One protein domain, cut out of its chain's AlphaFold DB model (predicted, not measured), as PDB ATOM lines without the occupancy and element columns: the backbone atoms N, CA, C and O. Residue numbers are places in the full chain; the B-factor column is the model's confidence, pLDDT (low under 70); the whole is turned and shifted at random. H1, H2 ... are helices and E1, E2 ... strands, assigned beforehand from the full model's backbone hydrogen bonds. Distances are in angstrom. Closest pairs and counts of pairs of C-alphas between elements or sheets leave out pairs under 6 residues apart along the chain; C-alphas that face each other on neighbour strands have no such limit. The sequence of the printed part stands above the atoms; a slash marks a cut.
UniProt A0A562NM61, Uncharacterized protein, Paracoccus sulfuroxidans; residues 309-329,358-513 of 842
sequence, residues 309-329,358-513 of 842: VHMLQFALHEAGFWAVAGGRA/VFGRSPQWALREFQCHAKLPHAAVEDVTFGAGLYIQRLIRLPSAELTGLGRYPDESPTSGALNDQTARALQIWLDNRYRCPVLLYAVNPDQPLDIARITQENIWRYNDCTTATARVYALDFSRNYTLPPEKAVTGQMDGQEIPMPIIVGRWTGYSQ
ATOM      1  N   VAL A 309     141.547 135.577  93.113       41.22
ATOM      2  CA  VAL A 309     141.644 134.104  93.080       41.22
ATOM      3  C   VAL A 309     141.936 133.557  91.673       41.22
ATOM      4  O   VAL A 309     142.722 132.626  91.545       41.22
ATOM      5  N   HIS A 310     141.387 134.144  90.604       43.00
ATOM      6  CA  HIS A 310     141.652 133.683  89.232       43.00
ATOM      7  C   HIS A 310     142.990 134.211  88.678       43.00
ATOM      8  O   HIS A 310     143.690 133.504  87.956       43.00
ATOM      9  N   MET A 311     143.415 135.421  89.069       43.12
ATOM     10  CA  MET A 311     144.798 135.868  88.837       43.12
ATOM     11  C   MET A 311     145.806 134.997  89.605       43.12
ATOM     12  O   MET A 311     146.904 134.740  89.117       43.12
ATOM     13  N   LEU A 312     145.412 134.493  90.775       50.38
ATOM     14  CA  LEU A 312     146.156 133.524  91.570       50.38
ATOM     15  C   LEU A 312     146.127 132.116  90.967       50.38
ATOM     16  O   LEU A 312     147.133 131.435  91.078       50.38
ATOM     17  N   GLN A 313     145.073 131.689  90.259       43.91
ATOM     18  CA  GLN A 313     145.125 130.469  89.439       43.91
ATOM     19  C   GLN A 313     146.178 130.593  88.332       43.91
ATOM     20  O   GLN A 313     146.902 129.637  88.087       43.91
ATOM     21  N   PHE A 314     146.329 131.768  87.710       39.62
ATOM     22  CA  PHE A 314     147.404 132.006  86.739       39.62
ATOM     23  C   PHE A 314     148.791 132.017  87.410       39.62
ATOM     24  O   PHE A 314     149.707 131.338  86.948       39.62
ATOM     25  N   ALA A 315     148.947 132.712  88.542       40.91
ATOM     26  CA  ALA A 315     150.209 132.747  89.288       40.91
ATOM     27  C   ALA A 315     150.600 131.377  89.884       40.91
ATOM     28  O   ALA A 315     151.779 131.033  89.902       40.91
ATOM     29  N   LEU A 316     149.625 130.566  90.316       43.00
ATOM     30  CA  LEU A 316     149.811 129.167  90.714       43.00
ATOM     31  C   LEU A 316     149.979 128.226  89.524       43.00
ATOM     32  O   LEU A 316     150.555 127.162  89.706       43.00
ATOM     33  N   HIS A 317     149.529 128.573  88.322       38.12
ATOM     34  CA  HIS A 317     149.882 127.805  87.134       38.12
ATOM     35  C   HIS A 317     151.374 127.989  86.828       38.12
ATOM     36  O   HIS A 317     152.088 126.999  86.695       38.12
ATOM     37  N   GLU A 318     151.882 129.228  86.838       34.84
ATOM     38  CA  GLU A 318     153.318 129.486  86.646       34.84
ATOM     39  C   GLU A 318     154.181 128.952  87.809       34.84
ATOM     40  O   GLU A 318     155.174 128.268  87.561       34.84
ATOM     41  N   ALA A 319     153.800 129.171  89.074       37.69
ATOM     42  CA  ALA A 319     154.545 128.652  90.230       37.69
ATOM     43  C   ALA A 319     154.385 127.129  90.417       37.69
ATOM     44  O   ALA A 319     155.345 126.423  90.728       37.69
ATOM     45  N   GLY A 320     153.183 126.599  90.193       34.59
ATOM     46  CA  GLY A 320     152.844 125.182  90.328       34.59
ATOM     47  C   GLY A 320     153.470 124.310  89.245       34.59
ATOM     48  O   GLY A 320     153.873 123.189  89.544       34.59
ATOM     49  N   PHE A 321     153.667 124.834  88.028       34.28
ATOM     50  CA  PHE A 321     154.468 124.164  86.998       34.28
ATOM     51  C   PHE A 321     155.884 123.845  87.509       34.28
ATOM     52  O   PHE A 321     156.411 122.767  87.236       34.28
ATOM     53  N   TRP A 322     156.472 124.729  88.325       36.03
ATOM     54  CA  TRP A 322     157.773 124.506  88.958       36.03
ATOM     55  C   TRP A 322     157.705 123.692  90.253       36.03
ATOM     56  O   TRP A 322     158.560 122.832  90.450       36.03
ATOM     57  N   ALA A 323     156.693 123.879  91.104       32.50
ATOM     58  CA  ALA A 323     156.535 123.080  92.324       32.50
ATOM     59  C   ALA A 323     156.278 121.589  92.019       32.50
ATOM     60  O   ALA A 323     156.886 120.709  92.630       32.50
ATOM     61  N   VAL A 324     155.429 121.293  91.027       32.88
ATOM     62  CA  VAL A 324     155.093 119.918  90.616       32.88
ATOM     63  C   VAL A 324     156.234 119.268  89.822       32.88
ATOM     64  O   VAL A 324     156.498 118.080  90.014       32.88
ATOM     65  N   ALA A 325     156.956 120.021  88.981       32.47
ATOM     66  CA  ALA A 325     158.132 119.498  88.279       32.47
ATOM     67  C   ALA A 325     159.334 119.281  89.222       32.47
ATOM     68  O   ALA A 325     159.977 118.229  89.177       32.47
ATOM     69  N   GLY A 326     159.621 120.251  90.095       32.62
ATOM     70  CA  GLY A 326     160.755 120.224  91.023       32.62
ATOM     71  C   GLY A 326     160.617 119.183  92.135       32.62
ATOM     72  O   GLY A 326     161.609 118.584  92.533       32.62
ATOM     73  N   GLY A 327     159.393 118.893  92.588       30.92
ATOM     74  CA  GLY A 327     159.148 117.897  93.634       30.92
ATOM     75  C   GLY A 327     159.277 116.429  93.199       30.92
ATOM     76  O   GLY A 327     159.128 115.546  94.043       30.92
ATOM     77  N   ARG A 328     159.488 116.132  91.904       38.19
ATOM     78  CA  ARG A 328     159.515 114.743  91.384       38.19
ATOM     79  C   ARG A 328     160.634 114.420  90.390       38.19
ATOM     80  O   ARG A 328     160.895 113.240  90.167       38.19
ATOM     81  N   ALA A 329     161.336 115.409  89.838       33.22
ATOM     82  CA  ALA A 329     162.549 115.172  89.055       33.22
ATOM     83  C   ALA A 329     163.804 115.242  89.949       33.22
ATOM     84  O   ALA A 329     164.089 116.265  90.558       33.22
ATOM     85  N   VAL A 358     159.039 137.682  93.224       42.34
ATOM     86  CA  VAL A 358     158.660 139.032  92.788       42.34
ATOM     87  C   VAL A 358     157.799 138.946  91.529       42.34
ATOM     88  O   VAL A 358     158.211 139.237  90.405       42.34
ATOM     89  N   PHE A 359     156.538 138.565  91.727       52.94
ATOM     90  CA  PHE A 359     155.511 138.795  90.718       52.94
ATOM     91  C   PHE A 359     155.341 140.303  90.457       52.94
ATOM     92  O   PHE A 359     155.600 141.145  91.319       52.94
ATOM     93  N   GLY A 360     154.820 140.661  89.279       62.53
ATOM     94  CA  GLY A 360     154.440 142.046  88.991       62.53
ATOM     95  C   GLY A 360     153.380 142.595  89.964       62.53
ATOM     96  O   GLY A 360     152.644 141.841  90.603       62.53
ATOM     97  N   ARG A 361     153.250 143.928  90.026       73.56
ATOM     98  CA  ARG A 361     152.343 144.635  90.956       73.56
ATOM     99  C   ARG A 361     150.918 144.093  90.999       73.56
ATOM    100  O   ARG A 361     150.376 143.921  92.081       73.56
ATOM    101  N   SER A 362     150.299 143.809  89.851       73.31
ATOM    102  CA  SER A 362     148.905 143.346  89.842       73.31
ATOM    103  C   SER A 362     148.740 141.966  90.509       73.31
ATOM    104  O   SER A 362     147.907 141.870  91.402       73.31
ATOM    105  N   PRO A 363     149.543 140.927  90.200       77.25
ATOM    106  CA  PRO A 363     149.633 139.738  91.052       77.25
ATOM    107  C   PRO A 363     149.930 140.015  92.536       77.25
ATOM    108  O   PRO A 363     149.271 139.426  93.386       77.25
ATOM    109  N   GLN A 364     150.856 140.920  92.876       82.31
ATOM    110  CA  GLN A 364     151.177 141.243  94.278       82.31
ATOM    111  C   GLN A 364     149.969 141.837  95.028       82.31
ATOM    112  O   GLN A 364     149.668 141.454  96.159       82.31
ATOM    113  N   TRP A 365     149.239 142.762  94.401       84.62
ATOM    114  CA  TRP A 365     148.014 143.327  94.969       84.62
ATOM    115  C   TRP A 365     146.885 142.291  95.004       84.62
ATOM    116  O   TRP A 365     146.098 142.303  95.942       84.62
ATOM    117  N   ALA A 366     146.815 141.368  94.040       83.31
ATOM    118  CA  ALA A 366     145.859 140.261  94.063       83.31
ATOM    119  C   ALA A 366     146.143 139.298  95.231       83.31
ATOM    120  O   ALA A 366     145.228 138.961  95.978       83.31
ATOM    121  N   LEU A 367     147.408 138.929  95.461       88.19
ATOM    122  CA  LEU A 367     147.843 138.170  96.642       88.19
ATOM    123  C   LEU A 367     147.499 138.923  97.938       88.19
ATOM    124  O   LEU A 367     147.024 138.315  98.893       88.19
ATOM    125  N   ARG A 368     147.678 140.251  97.962       91.62
ATOM    126  CA  ARG A 368     147.375 141.096  99.126       91.62
ATOM    127  C   ARG A 368     145.877 141.155  99.416       91.62
ATOM    128  O   ARG A 368     145.482 141.007 100.564       91.62
ATOM    129  N   GLU A 369     145.043 141.325  98.396       91.38
ATOM    130  CA  GLU A 369     143.579 141.323  98.527       91.38
ATOM    131  C   GLU A 369     143.035 139.935  98.883       91.38
ATOM    132  O   GLU A 369     142.141 139.818  99.721       91.38
ATOM    133  N   PHE A 370     143.632 138.870  98.344       93.50
ATOM    134  CA  PHE A 370     143.366 137.507  98.790       93.50
ATOM    135  C   PHE A 370     143.680 137.338 100.285       93.50
ATOM    136  O   PHE A 370     142.806 136.908 101.029       93.50
ATOM    137  N   GLN A 371     144.862 137.749 100.761       94.56
ATOM    138  CA  GLN A 371     145.210 137.721 102.191       94.56
ATOM    139  C   GLN A 371     144.253 138.588 103.034       94.56
ATOM    140  O   GLN A 371     143.804 138.148 104.091       94.56
ATOM    141  N   CYS A 372     143.886 139.791 102.565       94.50
ATOM    142  CA  CYS A 372     142.895 140.661 103.213       94.50
ATOM    143  C   CYS A 372     141.561 139.938 103.438       94.50
ATOM    144  O   CYS A 372     140.999 140.024 104.529       94.50
ATOM    145  N   HIS A 373     141.064 139.236 102.418       94.38
ATOM    146  CA  HIS A 373     139.803 138.501 102.475       94.38
ATOM    147  C   HIS A 373     139.916 137.171 103.231       94.38
ATOM    148  O   HIS A 373     139.005 136.828 103.978       94.38
ATOM    149  N   ALA A 374     141.037 136.460 103.121       94.94
ATOM    150  CA  ALA A 374     141.284 135.205 103.825       94.94
ATOM    151  C   ALA A 374     141.479 135.380 105.342       94.94
ATOM    152  O   ALA A 374     141.381 134.396 106.067       94.94
ATOM    153  N   LYS A 375     141.691 136.604 105.847       95.50
ATOM    154  CA  LYS A 375     141.589 136.923 107.287       95.50
ATOM    155  C   LYS A 375     140.151 137.131 107.779       95.50
ATOM    156  O   LYS A 375     139.930 137.201 108.989       95.50
ATOM    157  N   LEU A 376     139.166 137.286 106.898       93.50
ATOM    158  CA  LEU A 376     137.762 137.496 107.283       93.50
ATOM    159  C   LEU A 376     137.117 136.157 107.704       93.50
ATOM    160  O   LEU A 376     137.688 135.102 107.429       93.50
ATOM    161  N   PRO A 377     135.974 136.153 108.417       93.19
ATOM    162  CA  PRO A 377     135.339 134.904 108.844       93.19
ATOM    163  C   PRO A 377     134.586 134.181 107.719       93.19
ATOM    164  O   PRO A 377     134.252 133.013 107.889       93.19
ATOM    165  N   HIS A 378     134.314 134.832 106.580       95.44
ATOM    166  CA  HIS A 378     133.488 134.263 105.511       95.44
ATOM    167  C   HIS A 378     134.047 134.484 104.102       95.44
ATOM    168  O   HIS A 378     134.687 135.503 103.831       95.44
ATOM    169  N   ALA A 379     133.724 133.559 103.194       93.62
ATOM    170  CA  ALA A 379     133.948 133.655 101.750       93.62
ATOM    171  C   ALA A 379     132.636 133.489 100.962       93.62
ATOM    172  O   ALA A 379     131.689 132.859 101.438       93.62
ATOM    173  N   ALA A 380     132.594 134.013  99.733       92.12
ATOM    174  CA  ALA A 380     131.585 133.614  98.748       92.12
ATOM    175  C   ALA A 380     131.958 132.241  98.152       92.12
ATOM    176  O   ALA A 380     133.133 131.876  98.166       92.12
ATOM    177  N   VAL A 381     130.994 131.488  97.614       92.38
ATOM    178  CA  VAL A 381     131.216 130.140  97.049       92.38
ATOM    179  C   VAL A 381     130.720 130.099  95.605       92.38
ATOM    180  O   VAL A 381     129.632 130.595  95.329       92.38
ATOM    181  N   GLU A 382     131.500 129.533  94.679       89.56
ATOM    182  CA  GLU A 382     131.128 129.470  93.257       89.56
ATOM    183  C   GLU A 382     130.366 128.191  92.874       89.56
ATOM    184  O   GLU A 382     130.939 127.103  92.758       89.56
ATOM    185  N   ASP A 383     129.072 128.357  92.590       91.06
ATOM    186  CA  ASP A 383     128.231 127.375  91.913       91.06
ATOM    187  C   ASP A 383     128.576 127.300  90.418       91.06
ATOM    188  O   ASP A 383     127.984 127.972  89.573       91.06
ATOM    189  N   VAL A 384     129.543 126.445  90.083       84.25
ATOM    190  CA  VAL A 384     129.888 126.139  88.682       84.25
ATOM    191  C   VAL A 384     128.859 125.234  87.993       84.25
ATOM    192  O   VAL A 384     128.963 125.030  86.787       84.25
ATOM    193  N   THR A 385     127.883 124.672  88.721       85.12
ATOM    194  CA  THR A 385     126.801 123.886  88.099       85.12
ATOM    195  C   THR A 385     125.800 124.800  87.393       85.12
ATOM    196  O   THR A 385     125.196 124.411  86.391       85.12
ATOM    197  N   PHE A 386     125.690 126.053  87.844       80.56
ATOM    198  CA  PHE A 386     124.918 127.081  87.165       80.56
ATOM    199  C   PHE A 386     125.704 127.695  85.995       80.56
ATOM    200  O   PHE A 386     126.469 128.647  86.156       80.56
ATOM    201  N   GLY A 387     125.474 127.169  84.787       75.88
ATOM    202  CA  GLY A 387     126.096 127.594  83.519       75.88
ATOM    203  C   GLY A 387     125.707 128.994  83.005       75.88
ATOM    204  O   GLY A 387     125.582 129.198  81.797       75.88
ATOM    205  N   ALA A 388     125.474 129.953  83.899       73.88
ATOM    206  CA  ALA A 388     125.099 131.320  83.567       73.88
ATOM    207  C   ALA A 388     126.253 132.151  82.985       73.88
ATOM    208  O   ALA A 388     127.432 131.932  83.274       73.88
ATOM    209  N   GLY A 389     125.884 133.146  82.172       74.75
ATOM    210  CA  GLY A 389     126.830 134.030  81.489       74.75
ATOM    211  C   GLY A 389     127.595 134.971  82.422       74.75
ATOM    212  O   GLY A 389     128.766 135.241  82.159       74.75
ATOM    213  N   LEU A 390     126.962 135.432  83.507       83.62
ATOM    214  CA  LEU A 390     127.582 136.319  84.491       83.62
ATOM    215  C   LEU A 390     128.148 135.530  85.678       83.62
ATOM    216  O   LEU A 390     127.559 134.563  86.164       83.62
ATOM    217  N   TYR A 391     129.299 135.969  86.166       84.62
ATOM    218  CA  TYR A 391     129.996 135.421  87.323       84.62
ATOM    219  C   TYR A 391     129.242 135.676  88.632       84.62
ATOM    220  O   TYR A 391     129.141 134.770  89.457       84.62
ATOM    221  N   ILE A 392     128.639 136.859  88.804       88.19
ATOM    222  CA  ILE A 392     127.858 137.206  90.001       88.19
ATOM    223  C   ILE A 392     126.714 136.208  90.254       88.19
ATOM    224  O   ILE A 392     126.499 135.806  91.395       88.19
ATOM    225  N   GLN A 393     126.067 135.700  89.194       88.62
ATOM    226  CA  GLN A 393     125.004 134.685  89.286       88.62
ATOM    227  C   GLN A 393     125.467 133.373  89.932       88.62
ATOM    228  O   GLN A 393     124.677 132.707  90.598       88.62
ATOM    229  N   ARG A 394     126.742 133.006  89.760       88.75
ATOM    230  CA  ARG A 394     127.328 131.789  90.345       88.75
ATOM    231  C   ARG A 394     127.730 131.966  91.809       88.75
ATOM    232  O   ARG A 394     127.996 130.977  92.478       88.75
ATOM    233  N   LEU A 395     127.770 133.202  92.311       88.00
ATOM    234  CA  LEU A 395     128.175 133.523  93.684       88.00
ATOM    235  C   LEU A 395     127.003 133.865  94.607       88.00
ATOM    236  O   LEU A 395     127.126 133.708  95.816       88.00
ATOM    237  N   ILE A 396     125.871 134.309  94.056       88.12
ATOM    238  CA  ILE A 396     124.656 134.623  94.829       88.12
ATOM    239  C   ILE A 396     123.782 133.399  95.150       88.12
ATOM    240  O   ILE A 396     122.861 133.507  95.952       88.12
ATOM    241  N   ARG A 397     124.042 132.246  94.519       79.88
ATOM    242  CA  ARG A 397     123.237 131.015  94.658       79.88
ATOM    243  C   ARG A 397     123.563 130.170  95.882       79.88
ATOM    244  O   ARG A 397     122.730 129.378  96.311       79.88
ATOM    245  N   LEU A 398     124.772 130.306  96.421       82.75
ATOM    246  CA  LEU A 398     125.231 129.542  97.576       82.75
ATOM    247  C   LEU A 398     125.422 130.473  98.777       82.75
ATOM    248  O   LEU A 398     125.911 131.593  98.609       82.75
ATOM    249  N   PRO A 399     125.071 130.032  99.998       84.69
ATOM    250  CA  PRO A 399     125.338 130.811 101.194       84.69
ATOM    251  C   PRO A 399     126.846 130.987 101.405       84.69
ATOM    252  O   PRO A 399     127.654 130.123 101.062       84.69
ATOM    253  N   SER A 400     127.221 132.101 102.032       87.00
ATOM    254  CA  SER A 400     128.601 132.389 102.426       87.00
ATOM    255  C   SER A 400     129.167 131.286 103.330       87.00
ATOM    256  O   SER A 400     128.622 131.046 104.412       87.00
ATOM    257  N   ALA A 401     130.273 130.657 102.932       89.75
ATOM    258  CA  ALA A 401     130.961 129.671 103.764       89.75
ATOM    259  C   ALA A 401     131.704 130.351 104.925       89.75
ATOM    260  O   ALA A 401     132.194 131.470 104.780       89.75
ATOM    261  N   GLU A 402     131.815 129.677 106.071       93.44
ATOM    262  CA  GLU A 402     132.695 130.092 107.169       93.44
ATOM    263  C   GLU A 402     134.118 129.557 106.954       93.44
ATOM    264  O   GLU A 402     134.322 128.375 106.675       93.44
ATOM    265  N   LEU A 403     135.111 130.441 107.065       90.25
ATOM    266  CA  LEU A 403     136.518 130.136 106.831       90.25
ATOM    267  C   LEU A 403     137.173 129.617 108.110       90.25
ATOM    268  O   LEU A 403     137.470 130.376 109.032       90.25
ATOM    269  N   THR A 404     137.441 128.314 108.135       89.50
ATOM    270  CA  THR A 404     138.025 127.617 109.286       89.50
ATOM    271  C   THR A 404     139.373 126.978 108.948       89.50
ATOM    272  O   THR A 404     139.704 126.725 107.783       89.50
ATOM    273  N   GLY A 405     140.182 126.729 109.984       91.94
ATOM    274  CA  GLY A 405     141.473 126.048 109.865       91.94
ATOM    275  C   GLY A 405     142.400 126.678 108.819       91.94
ATOM    276  O   GLY A 405     142.569 127.894 108.768       91.94
ATOM    277  N   LEU A 406     142.986 125.835 107.965       89.38
ATOM    278  CA  LEU A 406     143.948 126.246 106.935       89.38
ATOM    279  C   LEU A 406     143.342 127.082 105.795       89.38
ATOM    280  O   LEU A 406     144.103 127.663 105.031       89.38
ATOM    281  N   GLY A 407     142.011 127.173 105.676       87.38
ATOM    282  CA  GLY A 407     141.346 128.062 104.713       87.38
ATOM    283  C   GLY A 407     141.360 129.539 105.120       87.38
ATOM    284  O   GLY A 407     141.028 130.403 104.306       87.38
ATOM    285  N   ARG A 408     141.751 129.841 106.364       94.25
ATOM    286  CA  ARG A 408     141.886 131.198 106.890       94.25
ATOM    287  C   ARG A 408     143.364 131.603 106.903       94.25
ATOM    288  O   ARG A 408     144.205 130.880 107.433       94.25
ATOM    289  N   TYR A 409     143.690 132.762 106.334       94.00
ATOM    290  CA  TYR A 409     145.025 133.349 106.479       94.00
ATOM    291  C   TYR A 409     145.166 133.894 107.914       94.00
ATOM    292  O   TYR A 409     144.216 134.523 108.394       94.00
ATOM    293  N   PRO A 410     146.281 133.658 108.628       93.94
ATOM    294  CA  PRO A 410     146.348 133.971 110.055       93.94
ATOM    295  C   PRO A 410     146.249 135.477 110.346       93.94
ATOM    296  O   PRO A 410     146.814 136.298 109.619       93.94
ATOM    297  N   ASP A 411     145.531 135.861 111.406       91.19
ATOM    298  CA  ASP A 411     145.277 137.273 111.742       91.19
ATOM    299  C   ASP A 411     146.581 138.040 112.024       91.19
ATOM    300  O   ASP A 411     146.734 139.182 111.582       91.19
ATOM    301  N   GLU A 412     147.517 137.399 112.723       90.38
ATOM    302  CA  GLU A 412     148.802 137.947 113.165       90.38
ATOM    303  C   GLU A 412     149.879 137.979 112.071       90.38
ATOM    304  O   GLU A 412     150.823 138.762 112.155       90.38
ATOM    305  N   SER A 413     149.727 137.168 111.024       91.25
ATOM    306  CA  SER A 413     150.705 137.072 109.939       91.25
ATOM    307  C   SER A 413     150.563 138.242 108.945       91.25
ATOM    308  O   SER A 413     149.448 138.716 108.694       91.25
ATOM    309  N   PRO A 414     151.659 138.783 108.377       91.31
ATOM    310  CA  PRO A 414     151.614 140.020 107.603       91.31
ATOM    311  C   PRO A 414     150.806 139.853 106.313       91.31
ATOM    312  O   PRO A 414     150.981 138.896 105.563       91.31
ATOM    313  N   THR A 415     149.944 140.824 106.018       93.38
ATOM    314  CA  THR A 415     149.250 140.928 104.725       93.38
ATOM    315  C   THR A 415     150.235 141.527 103.717       93.38
ATOM    316  O   THR A 415     150.230 142.732 103.476       93.38
ATOM    317  N   SER A 416     151.161 140.703 103.228       89.62
ATOM    318  CA  SER A 416     152.364 141.067 102.473       89.62
ATOM    319  C   SER A 416     152.174 141.247 100.963       89.62
ATOM    320  O   SER A 416     152.966 141.936 100.314       89.62
ATOM    321  N   GLY A 417     151.157 140.612 100.382       87.12
ATOM    322  CA  GLY A 417     151.045 140.426  98.936       87.12
ATOM    323  C   GLY A 417     152.070 139.465  98.325       87.12
ATOM    324  O   GLY A 417     152.269 139.501  97.114       87.12
ATOM    325  N   ALA A 418     152.730 138.626  99.127       87.25
ATOM    326  CA  ALA A 418     153.636 137.582  98.650       87.25
ATOM    327  C   ALA A 418     152.984 136.193  98.713       87.25
ATOM    328  O   ALA A 418     152.168 135.914  99.592       87.25
ATOM    329  N   LEU A 419     153.381 135.290  97.811       83.62
ATOM    330  CA  LEU A 419     152.964 133.885  97.834       83.62
ATOM    331  C   LEU A 419     153.823 133.102  98.839       83.62
ATOM    332  O   LEU A 419     154.643 132.267  98.469       83.62
ATOM    333  N   ASN A 420     153.666 133.426 100.121       85.50
ATOM    334  CA  ASN A 420     154.297 132.681 101.204       85.50
ATOM    335  C   ASN A 420     153.561 131.350 101.471       85.50
ATOM    336  O   ASN A 420     152.443 131.116 101.006       85.50
ATOM    337  N   ASP A 421     154.185 130.500 102.280       85.81
ATOM    338  CA  ASP A 421     153.705 129.182 102.711       85.81
ATOM    339  C   ASP A 421     152.236 129.154 103.186       85.81
ATOM    340  O   ASP A 421     151.469 128.242 102.869       85.81
ATOM    341  N   GLN A 422     151.830 130.164 103.960       88.94
ATOM    342  CA  GLN A 422     150.470 130.291 104.487       88.94
ATOM    343  C   GLN A 422     149.483 130.706 103.392       88.94
ATOM    344  O   GLN A 422     148.371 130.185 103.327       88.94
ATOM    345  N   THR A 423     149.905 131.619 102.513       88.19
ATOM    346  CA  THR A 423     149.125 132.109 101.373       88.19
ATOM    347  C   THR A 423     148.866 130.973 100.390       88.19
ATOM    348  O   THR A 423     147.730 130.790  99.970       88.19
ATOM    349  N   ALA A 424     149.882 130.157 100.089       85.69
ATOM    350  CA  ALA A 424     149.752 128.977  99.239       85.69
ATOM    351  C   ALA A 424     148.799 127.923  99.838       85.69
ATOM    352  O   ALA A 424     147.924 127.427  99.129       85.69
ATOM    353  N   ARG A 425     148.905 127.624 101.145       87.38
ATOM    354  CA  ARG A 425     147.986 126.693 101.833       87.38
ATOM    355  C   ARG A 425     146.539 127.184 101.823       87.38
ATOM    356  O   ARG A 425     145.657 126.433 101.413       87.38
ATOM    357  N   ALA A 426     146.296 128.433 102.223       88.38
ATOM    358  CA  ALA A 426     144.951 129.006 102.220       88.38
ATOM    359  C   ALA A 426     144.359 129.042 100.808       88.38
ATOM    360  O   ALA A 426     143.194 128.704 100.612       88.38
ATOM    361  N   LEU A 427     145.173 129.386  99.809       86.81
ATOM    362  CA  LEU A 427     144.750 129.445  98.418       86.81
ATOM    363  C   LEU A 427     144.379 128.068  97.859       86.81
ATOM    364  O   LEU A 427     143.357 127.969  97.188       86.81
ATOM    365  N   GLN A 428     145.129 127.006  98.173       84.88
ATOM    366  CA  GLN A 428     144.752 125.645  97.772       84.88
ATOM    367  C   GLN A 428     143.368 125.276  98.330       84.88
ATOM    368  O   GLN A 428     142.476 124.929  97.560       84.88
ATOM    369  N   ILE A 429     143.141 125.488  99.632       86.62
ATOM    370  CA  ILE A 429     141.835 125.246 100.273       86.62
ATOM    371  C   ILE A 429     140.715 126.072  99.616       86.62
ATOM    372  O   ILE A 429     139.610 125.564  99.426       86.62
ATOM    373  N   TRP A 430     140.987 127.323  99.225       91.44
ATOM    374  CA  TRP A 430     140.034 128.174  98.501       91.44
ATOM    375  C   TRP A 430     139.746 127.702  97.070       91.44
ATOM    376  O   TRP A 430     138.636 127.908  96.577       91.44
ATOM    377  N   LEU A 431     140.702 127.071  96.388       85.25
ATOM    378  CA  LEU A 431     140.465 126.463  95.079       85.25
ATOM    379  C   LEU A 431     139.623 125.193  95.215       85.25
ATOM    380  O   LEU A 431     138.591 125.090  94.550       85.25
ATOM    381  N   ASP A 432     140.005 124.301  96.129       84.75
ATOM    382  CA  ASP A 432     139.340 123.017  96.381       84.75
ATOM    383  C   ASP A 432     137.866 123.214  96.781       84.75
ATOM    384  O   ASP A 432     136.966 122.595  96.214       84.75
ATOM    385  N   ASN A 433     137.606 124.151  97.702       84.31
ATOM    386  CA  ASN A 433     136.264 124.476  98.203       84.31
ATOM    387  C   ASN A 433     135.565 125.597  97.410       84.31
ATOM    388  O   ASN A 433     134.464 126.017  97.760       84.31
ATOM    389  N   ARG A 434     136.194 126.090  96.333       89.62
ATOM    390  CA  ARG A 434     135.656 127.112  95.411       89.62
ATOM    391  C   ARG A 434     135.260 128.421  96.087       89.62
ATOM    392  O   ARG A 434     134.356 129.125  95.635       89.62
ATOM    393  N   TYR A 435     135.985 128.764  97.143       91.56
ATOM    394  CA  TYR A 435     135.866 130.039  97.822       91.56
ATOM    395  C   TYR A 435     136.354 131.176  96.919       91.56
ATOM    396  O   TYR A 435     137.318 131.044  96.156       91.56
ATOM    397  N   ARG A 436     135.647 132.301  96.991       92.00
ATOM    398  CA  ARG A 436     135.863 133.527  96.222       92.00
ATOM    399  C   ARG A 436     135.789 134.727  97.152       92.00
ATOM    400  O   ARG A 436     135.258 134.638  98.262       92.00
ATOM    401  N   CYS A 437     136.335 135.857  96.703       91.81
ATOM    402  CA  CYS A 437     136.381 137.071  97.516       91.81
ATOM    403  C   CYS A 437     134.952 137.431  97.976       91.81
ATOM    404  O   CYS A 437     134.075 137.554  97.124       91.81
ATOM    405  N   PRO A 438     134.691 137.578  99.289       93.69
ATOM    406  CA  PRO A 438     133.344 137.781  99.826       93.69
ATOM    407  C   PRO A 438     132.759 139.164  99.520       93.69
ATOM    408  O   PRO A 438     131.584 139.389  99.782       93.69
ATOM    409  N   VAL A 439     133.560 140.094  98.994       94.25
ATOM    410  CA  VAL A 439     133.097 141.399  98.515       94.25
ATOM    411  C   VAL A 439     133.091 141.369  96.990       94.25
ATOM    412  O   VAL A 439     134.146 141.214  96.374       94.25
ATOM    413  N   LEU A 440     131.912 141.513  96.383       93.31
ATOM    414  CA  LEU A 440     131.719 141.469  94.932       93.31
ATOM    415  C   LEU A 440     131.337 142.846  94.409       93.31
ATOM    416  O   LEU A 440     130.254 143.344  94.701       93.31
ATOM    417  N   LEU A 441     132.230 143.443  93.625       95.56
ATOM    418  CA  LEU A 441     132.087 144.786  93.076       95.56
ATOM    419  C   LEU A 441     131.641 144.718  91.612       95.56
ATOM    420  O   LEU A 441     132.256 144.020  90.803       95.56
ATOM    421  N   TYR A 442     130.575 145.436  91.266       95.69
ATOM    422  CA  TYR A 442     129.980 145.423  89.928       95.69
ATOM    423  C   TYR A 442     129.369 146.785  89.570       95.69
ATOM    424  O   TYR A 442     128.967 147.540  90.454       95.69
ATOM    425  N   ALA A 443     129.338 147.116  88.280       95.94
ATOM    426  CA  ALA A 443     128.810 148.365  87.749       95.94
ATOM    427  C   ALA A 443     127.481 148.151  87.027       95.94
ATOM    428  O   ALA A 443     127.302 147.185  86.286       95.94
ATOM    429  N   VAL A 444     126.565 149.095  87.230       95.56
ATOM    430  CA  VAL A 444     125.193 149.053  86.713       95.56
ATOM    431  C   VAL A 444     124.850 150.397  86.067       95.56
ATOM    432  O   VAL A 444     125.306 151.451  86.531       95.56
ATOM    433  N   ASN A 445     124.071 150.369  84.982       87.56
ATOM    434  CA  ASN A 445     123.576 151.562  84.295       87.56
ATOM    435  C   ASN A 445     122.129 151.355  83.781       87.56
ATOM    436  O   ASN A 445     121.924 150.501  82.913       87.56
ATOM    437  N   PRO A 446     121.123 152.135  84.232       81.62
ATOM    438  CA  PRO A 446     121.181 153.202  85.242       81.62
ATOM    439  C   PRO A 446     121.231 152.636  86.680       81.62
ATOM    440  O   PRO A 446     121.559 151.468  86.872       81.62
ATOM    441  N   ASP A 447     120.929 153.461  87.689       81.00
ATOM    442  CA  ASP A 447     120.937 153.155  89.131       81.00
ATOM    443  C   ASP A 447     119.857 152.099  89.545       81.00
ATOM    444  O   ASP A 447     118.962 152.375  90.343       81.00
ATOM    445  N   GLN A 448     119.917 150.878  88.990       89.94
ATOM    446  CA  GLN A 448     118.990 149.748  89.208       89.94
ATOM    447  C   GLN A 448     119.744 148.479  89.670       89.94
ATOM    448  O   GLN A 448     119.837 147.508  88.921       89.94
ATOM    449  N   PRO A 449     120.310 148.445  90.890       92.44
ATOM    450  CA  PRO A 449     121.334 147.464  91.276       92.44
ATOM    451  C   PRO A 449     120.892 145.996  91.361       92.44
ATOM    452  O   PRO A 449     121.751 145.122  91.464       92.44
ATOM    453  N   LEU A 450     119.584 145.728  91.345       93.44
ATOM    454  CA  LEU A 450     118.999 144.381  91.353       93.44
ATOM    455  C   LEU A 450     118.614 143.880  89.945       93.44
ATOM    456  O   LEU A 450     118.381 142.685  89.774       93.44
ATOM    457  N   ASP A 451     118.551 144.762  88.938       93.50
ATOM    458  CA  ASP A 451     118.270 144.373  87.550       93.50
ATOM    459  C   ASP A 451     119.558 143.839  86.910       93.50
ATOM    460  O   ASP A 451     120.449 144.589  86.501       93.50
ATOM    461  N   ILE A 452     119.664 142.513  86.849       90.12
ATOM    462  CA  ILE A 452     120.879 141.832  86.409       90.12
ATOM    463  C   ILE A 452     121.197 142.079  84.925       90.12
ATOM    464  O   ILE A 452     122.361 142.042  84.530       90.12
ATOM    465  N   ALA A 453     120.193 142.437  84.115       90.62
ATOM    466  CA  ALA A 453     120.374 142.815  82.713       90.62
ATOM    467  C   ALA A 453     120.961 144.234  82.538       90.62
ATOM    468  O   ALA A 453     121.242 144.653  81.414       90.62
ATOM    469  N   ARG A 454     121.155 144.984  83.634       93.44
ATOM    470  CA  ARG A 454     121.788 146.318  83.660       93.44
ATOM    471  C   ARG A 454     123.234 146.299  84.129       93.44
ATOM    472  O   ARG A 454     123.860 147.361  84.140       93.44
ATOM    473  N   ILE A 455     123.758 145.139  84.526       93.38
ATOM    474  CA  ILE A 455     125.164 144.988  84.897       93.38
ATOM    475  C   ILE A 455     126.007 145.205  83.639       93.38
ATOM    476  O   ILE A 455     126.026 144.376  82.735       93.38
ATOM    477  N   THR A 456     126.689 146.348  83.567       93.06
ATOM    478  CA  THR A 456     127.576 146.684  82.444       93.06
ATOM    479  C   THR A 456     128.967 146.090  82.618       93.06
ATOM    480  O   THR A 456     129.705 145.965  81.644       93.06
ATOM    481  N   GLN A 457     129.335 145.752  83.855       91.56
ATOM    482  CA  GLN A 457     130.605 145.138  84.208       91.56
ATOM    483  C   GLN A 457     130.497 144.503  85.594       91.56
ATOM    484  O   GLN A 457     129.896 145.072  86.500       91.56
ATOM    485  N   GLU A 458     131.128 143.357  85.791       89.31
ATOM    486  CA  GLU A 458     131.246 142.694  87.089       89.31
ATOM    487  C   GLU A 458     132.719 142.495  87.453       89.31
ATOM    488  O   GLU A 458     133.603 142.709  86.623       89.31
ATOM    489  N   ASN A 459     132.980 142.067  88.690       84.62
ATOM    490  CA  ASN A 459     134.321 141.713  89.157       84.62
ATOM    491  C   ASN A 459     135.323 142.890  89.094       84.62
ATOM    492  O   ASN A 459     136.483 142.739  88.718       84.62
ATOM    493  N   ILE A 460     134.837 144.088  89.434       89.12
ATOM    494  CA  ILE A 460     135.566 145.357  89.351       89.12
ATOM    495  C   ILE A 460     136.585 145.452  90.484       89.12
ATOM    496  O   ILE A 460     136.233 145.343  91.657       89.12
ATOM    497  N   TRP A 461     137.845 145.721  90.150       86.06
ATOM    498  CA  TRP A 461     138.929 145.648  91.119       86.06
ATOM    499  C   TRP A 461     139.830 146.885  91.099       86.06
ATOM    500  O   TRP A 461     139.952 147.604  92.096       86.06
ATOM    501  N   ARG A 462     140.429 147.190  89.948       85.88
ATOM    502  CA  ARG A 462     141.255 148.381  89.743       85.88
ATOM    503  C   ARG A 462     140.370 149.607  89.623       85.88
ATOM    504  O   ARG A 462     139.292 149.577  89.035       85.88
ATOM    505  N   TYR A 463     140.890 150.721  90.108       88.00
ATOM    506  CA  TYR A 463     140.255 152.038  90.086       88.00
ATOM    507  C   TYR A 463     139.748 152.488  88.706       88.00
ATOM    508  O   TYR A 463     138.818 153.285  88.626       88.00
ATOM    509  N   ASN A 464     140.344 151.959  87.634       88.50
ATOM    510  CA  ASN A 464     140.032 152.226  86.237       88.50
ATOM    511  C   ASN A 464     139.475 151.011  85.469       88.50
ATOM    512  O   ASN A 464     139.409 151.085  84.246       88.50
ATOM    513  N   ASP A 465     139.083 149.915  86.134       84.56
ATOM    514  CA  ASP A 465     138.402 148.804  85.446       84.56
ATOM    515  C   ASP A 465     137.060 149.281  84.870       84.56
ATOM    516  O   ASP A 465     136.733 148.967  83.728       84.56
ATOM    517  N   CYS A 466     136.326 150.104  85.630       88.88
ATOM    518  CA  CYS A 466     135.161 150.846  85.156       88.88
ATOM    519  C   CYS A 466     135.501 152.339  85.069       88.88
ATOM    520  O   CYS A 466     135.786 152.957  86.093       88.88
ATOM    521  N   THR A 467     135.448 152.927  83.870       91.75
ATOM    522  CA  THR A 467     135.715 154.362  83.615       91.75
ATOM    523  C   THR A 467     134.458 155.167  83.256       91.75
ATOM    524  O   THR A 467     134.514 156.363  82.969       91.75
ATOM    525  N   THR A 468     133.285 154.534  83.281       89.19
ATOM    526  CA  THR A 468     132.031 155.126  82.799       89.19
ATOM    527  C   THR A 468     131.342 155.936  83.899       89.19
ATOM    528  O   THR A 468     130.636 155.390  84.740       89.19
ATOM    529  N   ALA A 469     131.497 157.266  83.882       86.56
ATOM    530  CA  ALA A 469     130.982 158.163  84.931       86.56
ATOM    531  C   ALA A 469     129.439 158.206  85.086       86.56
ATOM    532  O   ALA A 469     128.930 158.737  86.081       86.56
ATOM    533  N   THR A 470     128.678 157.666  84.124       90.25
ATOM    534  CA  THR A 470     127.222 157.477  84.252       90.25
ATOM    535  C   THR A 470     126.861 156.260  85.098       90.25
ATOM    536  O   THR A 470     125.869 156.341  85.819       90.25
ATOM    537  N   ALA A 471     127.672 155.197  85.085       92.56
ATOM    538  CA  ALA A 471     127.437 153.979  85.852       92.56
ATOM    539  C   ALA A 471     127.642 154.194  87.364       92.56
ATOM    540  O   ALA A 471     128.297 155.146  87.809       92.56
ATOM    541  N   ARG A 472     127.088 153.287  88.172       96.25
ATOM    542  CA  ARG A 472     127.350 153.193  89.618       96.25
ATOM    543  C   ARG A 472     128.001 151.865  89.932       96.25
ATOM    544  O   ARG A 472     127.558 150.848  89.410       96.25
ATOM    545  N   VAL A 473     129.002 151.886  90.807       97.44
ATOM    546  CA  VAL A 473     129.594 150.673  91.374       97.44
ATOM    547  C   VAL A 473     128.867 150.339  92.672       97.44
ATOM    548  O   VAL A 473     128.745 151.188  93.561       97.44
ATOM    549  N   TYR A 474     128.401 149.100  92.771       98.00
ATOM    550  CA  TYR A 474     127.775 148.508  93.948       98.00
ATOM    551  C   TYR A 474     128.630 147.351  94.472       98.00
ATOM    552  O   TYR A 474     129.412 146.761  93.723       98.00
ATOM    553  N   ALA A 475     128.470 147.033  95.754       97.31
ATOM    554  CA  ALA A 475     129.081 145.886  96.409       97.31
ATOM    555  C   ALA A 475     128.008 144.946  96.977       97.31
ATOM    556  O   ALA A 475     127.097 145.399  97.674       97.31
ATOM    557  N   LEU A 476     128.152 143.642  96.738       95.44
ATOM    558  CA  LEU A 476     127.603 142.614  97.630       95.44
ATOM    559  C   LEU A 476     128.678 142.273  98.665       95.44
ATOM    560  O   LEU A 476     129.831 142.075  98.282       95.44
ATOM    561  N   ASP A 477     128.324 142.198  99.948       95.06
ATOM    562  CA  ASP A 477     129.268 141.874 101.025       95.06
ATOM    563  C   ASP A 477     128.789 140.672 101.845       95.06
ATOM    564  O   ASP A 477     127.912 140.765 102.704       95.06
ATOM    565  N   PHE A 478     129.413 139.533 101.571       92.56
ATOM    566  CA  PHE A 478     129.223 138.265 102.262       92.56
ATOM    567  C   PHE A 478     130.191 138.083 103.445       92.56
ATOM    568  O   PHE A 478     130.120 137.077 104.145       92.56
ATOM    569  N   SER A 479     131.110 139.027 103.685       91.94
ATOM    570  CA  SER A 479     132.203 138.865 104.657       91.94
ATOM    571  C   SER A 479     131.766 139.027 106.111       91.94
ATOM    572  O   SER A 479     132.462 138.569 107.018       91.94
ATOM    573  N   ARG A 480     130.646 139.732 106.329       90.81
ATOM    574  CA  ARG A 480     130.135 140.182 107.637       90.81
ATOM    575  C   ARG A 480     131.153 140.982 108.472       90.81
ATOM    576  O   ARG A 480     130.999 141.096 109.683       90.81
ATOM    577  N   ASN A 481     132.176 141.573 107.842       91.88
ATOM    578  CA  ASN A 481     133.189 142.391 108.529       91.88
ATOM    579  C   ASN A 481     132.631 143.733 109.056       91.88
ATOM    580  O   ASN A 481     133.244 144.354 109.925       91.88
ATOM    581  N   TYR A 482     131.477 144.173 108.546       93.06
ATOM    582  CA  TYR A 482     130.813 145.423 108.914       93.06
ATOM    583  C   TYR A 482     129.396 145.155 109.429       93.06
ATOM    584  O   TYR A 482     128.617 144.454 108.785       93.06
ATOM    585  N   THR A 483     129.040 145.749 110.570       93.38
ATOM    586  CA  THR A 483     127.663 145.738 111.080       93.38
ATOM    587  C   THR A 483     126.853 146.805 110.349       93.38
ATOM    588  O   THR A 483     127.085 147.999 110.532       93.38
ATOM    589  N   LEU A 484     125.919 146.385 109.499       94.25
ATOM    590  CA  LEU A 484     125.040 147.299 108.772       94.25
ATOM    591  C   LEU A 484     123.927 147.833 109.699       94.25
ATOM    592  O   LEU A 484     123.380 147.049 110.479       94.25
ATOM    593  N   PRO A 485     123.544 149.123 109.603       92.50
ATOM    594  CA  PRO A 485     122.305 149.626 110.198       92.50
ATOM    595  C   PRO A 485     121.082 148.825 109.707       92.50
ATOM    596  O   PRO A 485     121.115 148.349 108.566       92.50
ATOM    597  N   PRO A 486     119.998 148.668 110.493       92.38
ATOM    598  CA  PRO A 486     118.844 147.842 110.115       92.38
ATOM    599  C   PRO A 486     118.231 148.202 108.751       92.38
ATOM    600  O   PRO A 486     117.831 147.323 107.995       92.38
ATOM    601  N   GLU A 487     118.249 149.483 108.384       89.94
ATOM    602  CA  GLU A 487     117.731 150.039 107.125       89.94
ATOM    603  C   GLU A 487     118.623 149.706 105.911       89.94
ATOM    604  O   GLU A 487     118.277 150.005 104.765       89.94
ATOM    605  N   LYS A 488     119.806 149.131 106.166       92.56
ATOM    606  CA  LYS A 488     120.802 148.670 105.186       92.56
ATOM    607  C   LYS A 488     121.088 147.170 105.293       92.56
ATOM    608  O   LYS A 488     121.627 146.610 104.349       92.56
ATOM    609  N   ALA A 489     120.696 146.524 106.392       91.69
ATOM    610  CA  ALA A 489     120.815 145.083 106.614       91.69
ATOM    611  C   ALA A 489     119.684 144.258 105.959       91.69
ATOM    612  O   ALA A 489     119.590 143.053 106.182       91.69
ATOM    613  N   VAL A 490     118.815 144.902 105.173       92.94
ATOM    614  CA  VAL A 490     117.739 144.252 104.413       92.94
ATOM    615  C   VAL A 490     118.281 143.407 103.256       92.94
ATOM    616  O   VAL A 490     119.368 143.660 102.730       92.94
ATOM    617  N   THR A 491     117.500 142.419 102.825       93.31
ATOM    618  CA  THR A 491     117.775 141.619 101.629       93.31
ATOM    619  C   THR A 491     117.073 142.184 100.391       93.31
ATOM    620  O   THR A 491     116.115 142.955 100.472       93.31
ATOM    621  N   GLY A 492     117.594 141.833  99.218       92.50
ATOM    622  CA  GLY A 492     117.004 142.090  97.907       92.50
ATOM    623  C   GLY A 492     116.829 140.790  97.123       92.50
ATOM    624  O   GLY A 492     117.273 139.728  97.552       92.50
ATOM    625  N   GLN A 493     116.190 140.881  95.959       94.38
ATOM    626  CA  GLN A 493     116.008 139.760  95.036       94.38
ATOM    627  C   GLN A 493     116.733 140.053  93.721       94.38
ATOM    628  O   GLN A 493     116.491 141.093  93.109       94.38
ATOM    629  N   MET A 494     117.604 139.142  93.286       91.62
ATOM    630  CA  MET A 494     118.335 139.209  92.014       91.62
ATOM    631  C   MET A 494     118.334 137.816  91.378       91.62
ATOM    632  O   MET A 494     118.719 136.854  92.032       91.62
ATOM    633  N   ASP A 495     117.882 137.685  90.126       88.75
ATOM    634  CA  ASP A 495     117.743 136.382  89.433       88.75
ATOM    635  C   ASP A 495     116.949 135.327  90.252       88.75
ATOM    636  O   ASP A 495     117.260 134.133  90.288       88.75
ATOM    637  N   GLY A 496     115.940 135.796  90.999       88.25
ATOM    638  CA  GLY A 496     115.136 134.981  91.919       88.25
ATOM    639  C   GLY A 496     115.891 134.431  93.138       88.25
ATOM    640  O   GLY A 496     115.366 133.543  93.805       88.25
ATOM    641  N   GLN A 497     117.112 134.903  93.406       88.94
ATOM    642  CA  GLN A 497     117.883 134.586  94.608       88.94
ATOM    643  C   GLN A 497     117.756 135.716  95.632       88.94
ATOM    644  O   GLN A 497     117.830 136.898  95.278       88.94
ATOM    645  N   GLU A 498     117.623 135.354  96.909       92.31
ATOM    646  CA  GLU A 498     117.719 136.309  98.011       92.31
ATOM    647  C   GLU A 498     119.185 136.670  98.274       92.31
ATOM    648  O   GLU A 498     120.022 135.797  98.500       92.31
ATOM    649  N   ILE A 499     119.495 137.966  98.250       92.75
ATOM    650  CA  ILE A 499     120.857 138.491  98.407       92.75
ATOM    651  C   ILE A 499     120.909 139.622  99.439       92.75
ATOM    652  O   ILE A 499     119.894 140.288  99.657       92.75
ATOM    653  N   PRO A 500     122.075 139.923 100.044       91.31
ATOM    654  CA  PRO A 500     122.275 141.191 100.745       91.31
ATOM    655  C   PRO A 500     121.951 142.372  99.818       91.31
ATOM    656  O   PRO A 500     122.351 142.361  98.652       91.31
ATOM    657  N   MET A 501     121.242 143.394 100.311       94.69
ATOM    658  CA  MET A 501     120.918 144.575  99.502       94.69
ATOM    659  C   MET A 501     122.208 145.256  98.996       94.69
ATOM    660  O   MET A 501     123.059 145.609  99.817       94.69
ATOM    661  N   PRO A 502     122.372 145.483  97.676       95.94
ATOM    662  CA  PRO A 502     123.615 146.012  97.125       95.94
ATOM    663  C   PRO A 502     124.004 147.379  97.694       95.94
ATOM    664  O   PRO A 502     123.283 148.374  97.571       95.94
ATOM    665  N   ILE A 503     125.198 147.450  98.276       96.88
ATOM    666  CA  ILE A 503     125.735 148.665  98.881       96.88
ATOM    667  C   ILE A 503     126.277 149.560  97.770       96.88
ATOM    668  O   ILE A 503     127.262 149.216  97.120       96.88
ATOM    669  N   ILE A 504     125.674 150.733  97.558       96.94
ATOM    670  CA  ILE A 504     126.211 151.715  96.609       96.94
ATOM    671  C   ILE A 504     127.579 152.215  97.088       96.94
ATOM    672  O   ILE A 504     127.699 152.809  98.162       96.94
ATOM    673  N   VAL A 505     128.622 151.947  96.303       97.44
ATOM    674  CA  VAL A 505     130.005 152.321  96.626       97.44
ATOM    675  C   VAL A 505     130.292 153.718  96.099       97.44
ATOM    676  O   VAL A 505     130.803 154.567  96.822       97.44
ATOM    677  N   GLY A 506     129.928 153.986  94.846       96.75
ATOM    678  CA  GLY A 506     130.207 155.266  94.211       96.75
ATOM    679  C   GLY A 506     130.028 155.226  92.699       96.75
ATOM    680  O   GLY A 506     129.254 154.437  92.156       96.75
ATOM    681  N   ARG A 507     130.785 156.075  92.013       96.00
ATOM    682  CA  ARG A 507     130.954 156.079  90.554       96.00
ATOM    683  C   ARG A 507     132.410 156.351  90.202       96.00
ATOM    684  O   ARG A 507     133.138 156.910  91.022       96.00
ATOM    685  N   TRP A 508     132.818 156.024  88.981       96.00
ATOM    686  CA  TRP A 508     134.059 156.582  88.450       96.00
ATOM    687  C   TRP A 508     133.891 158.082  88.178       96.00
ATOM    688  O   TRP A 508     132.802 158.559  87.847       96.00
ATOM    689  N   THR A 509     134.958 158.854  88.320       95.31
ATOM    690  CA  THR A 509     135.022 160.262  87.918       95.31
ATOM    691  C   THR A 509     136.414 160.551  87.370       95.31
ATOM    692  O   THR A 509     137.397 160.045  87.897       95.31
ATOM    693  N   GLY A 510     136.499 161.349  86.305       92.44
ATOM    694  CA  GLY A 510     137.763 161.845  85.761       92.44
ATOM    695  C   GLY A 510     138.071 163.247  86.283       92.44
ATOM    696  O   GLY A 510     137.159 164.045  86.498       92.44
ATOM    697  N   TYR A 511     139.351 163.565  86.454       89.62
ATOM    698  CA  TYR A 511     139.825 164.876  86.891       89.62
ATOM    699  C   TYR A 511     140.949 165.380  85.989       89.62
ATOM    700  O   TYR A 511     142.024 164.790  85.904       89.62
ATOM    701  N   SER A 512     140.701 166.508  85.325       85.69
ATOM    702  CA  SER A 512     141.712 167.264  84.585       85.69
ATOM    703  C   SER A 512     142.103 168.483  85.412       85.69
ATOM    704  O   SER A 512     141.267 169.353  85.649       85.69
ATOM    705  N   GLN A 513     143.356 168.552  85.862       74.75
ATOM    706  CA  GLN A 513     143.839 169.670  86.673       74.75
ATOM    707  C   GLN A 513     144.028 170.933  85.805       74.75
ATOM    708  O   GLN A 513     144.877 170.916  84.909       74.75
TER     709      GLN A 513
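AT A GLANCE: This is residues 309 to 329 and 358 to 513 of the 842 residues of an uncharacterized protein of Paracoccus sulfuroxidans (UniProt A0A562NM61). A strongly twisted antiparallel sheet of four strands, with the small hairpin E5 and E6 beside its strand E4, makes one lobe; the helices H1, H2 and H4, set at large angles to one another, make the other. The short strand E1 lies between the two lobes, and residues 320 to 329 stick out as an arm beyond the helices. The printed part has 177 residues, with the named elements in the order H1 H2 E1 H3 H4 E2 E3 E4 E5 E6 E7; the sheet's order is E3 E2 E4 E7. The class is mixed, helices and strands, with 87 residues, under half, in named elements. The whole is compact, with a radius of gyration of the C-alphas of 17.5 A and spans of 56 by 43 by 35 A.

HOW THE PARTS SIT: In the sheet, the inner strands E2, residues 439 to 444, and E4, residues 472 to 477, are antiparallel, with N 442 and O 474 at 3.0 A. The edge strand E3, residues 455 to 458, forms a hairpin with E2, with N 443 and O 457 at 2.8 A. The edge strand E7, residues 503 to 512, is antiparallel to E4, with N 475 and O 503 at 2.8 A. E5, residues 491 to 494, and E6, residues 497 to 500, form a second hairpin, with N 492 and O 499 at 2.8 A; E6 runs on into E7 across a break of 2 residues, at 66 degrees. H3, residues 391 to 395, only grazes the sheet. E1, residues 378 to 381, pairs with no named strand, but its residues 380 to 381 pair with residues 435 to 436, antiparallel. H1, residues 309 to 326, touches H2, residues 361 to 374, with residues 309 to 315 alone, about perpendicular at 78 degrees; the closest C-alphas, of Met 311 and Pro 363, are 6.6 A apart. H4, residues 421 to 432, only just touches H2, with 3 pairs of C-alphas within 8 A, the closest those of Gln 371 and Thr 423, 6.9 A. Each O i to N i+4 pair is within hydrogen-bond range in H2 and H4, 13 of 14 in H1 and 0 of 1 in H3, where 2 of 2 O i to N i+3 pairs are.

IN THESE COORDINATES: H1 begins at C-alpha 309, (141.644, 134.104, 93.080), is 23.7 A long and has a kink of 41 degrees near residue 316. H2 is 19.4 A long, H4 16.9 A, E2 16.1 A and E4 16.2 A. E7, 28.4 A, ends at C-alpha 512, (141.712, 167.264, 84.585).

THE WHOLE: The two C-alphas farthest apart, of Ala 329 and Glu 487, are 59.6 A apart. Residues 330 to 357 are not printed, and C-alphas 329 and 358 are 24.5 A apart across the cut. The links H3 to H4, E3 to E4 and E4 to E5 are long. The mean pLDDT of the printed part is 83.0; residues 309 to 329 and 358 to 360 are under 70.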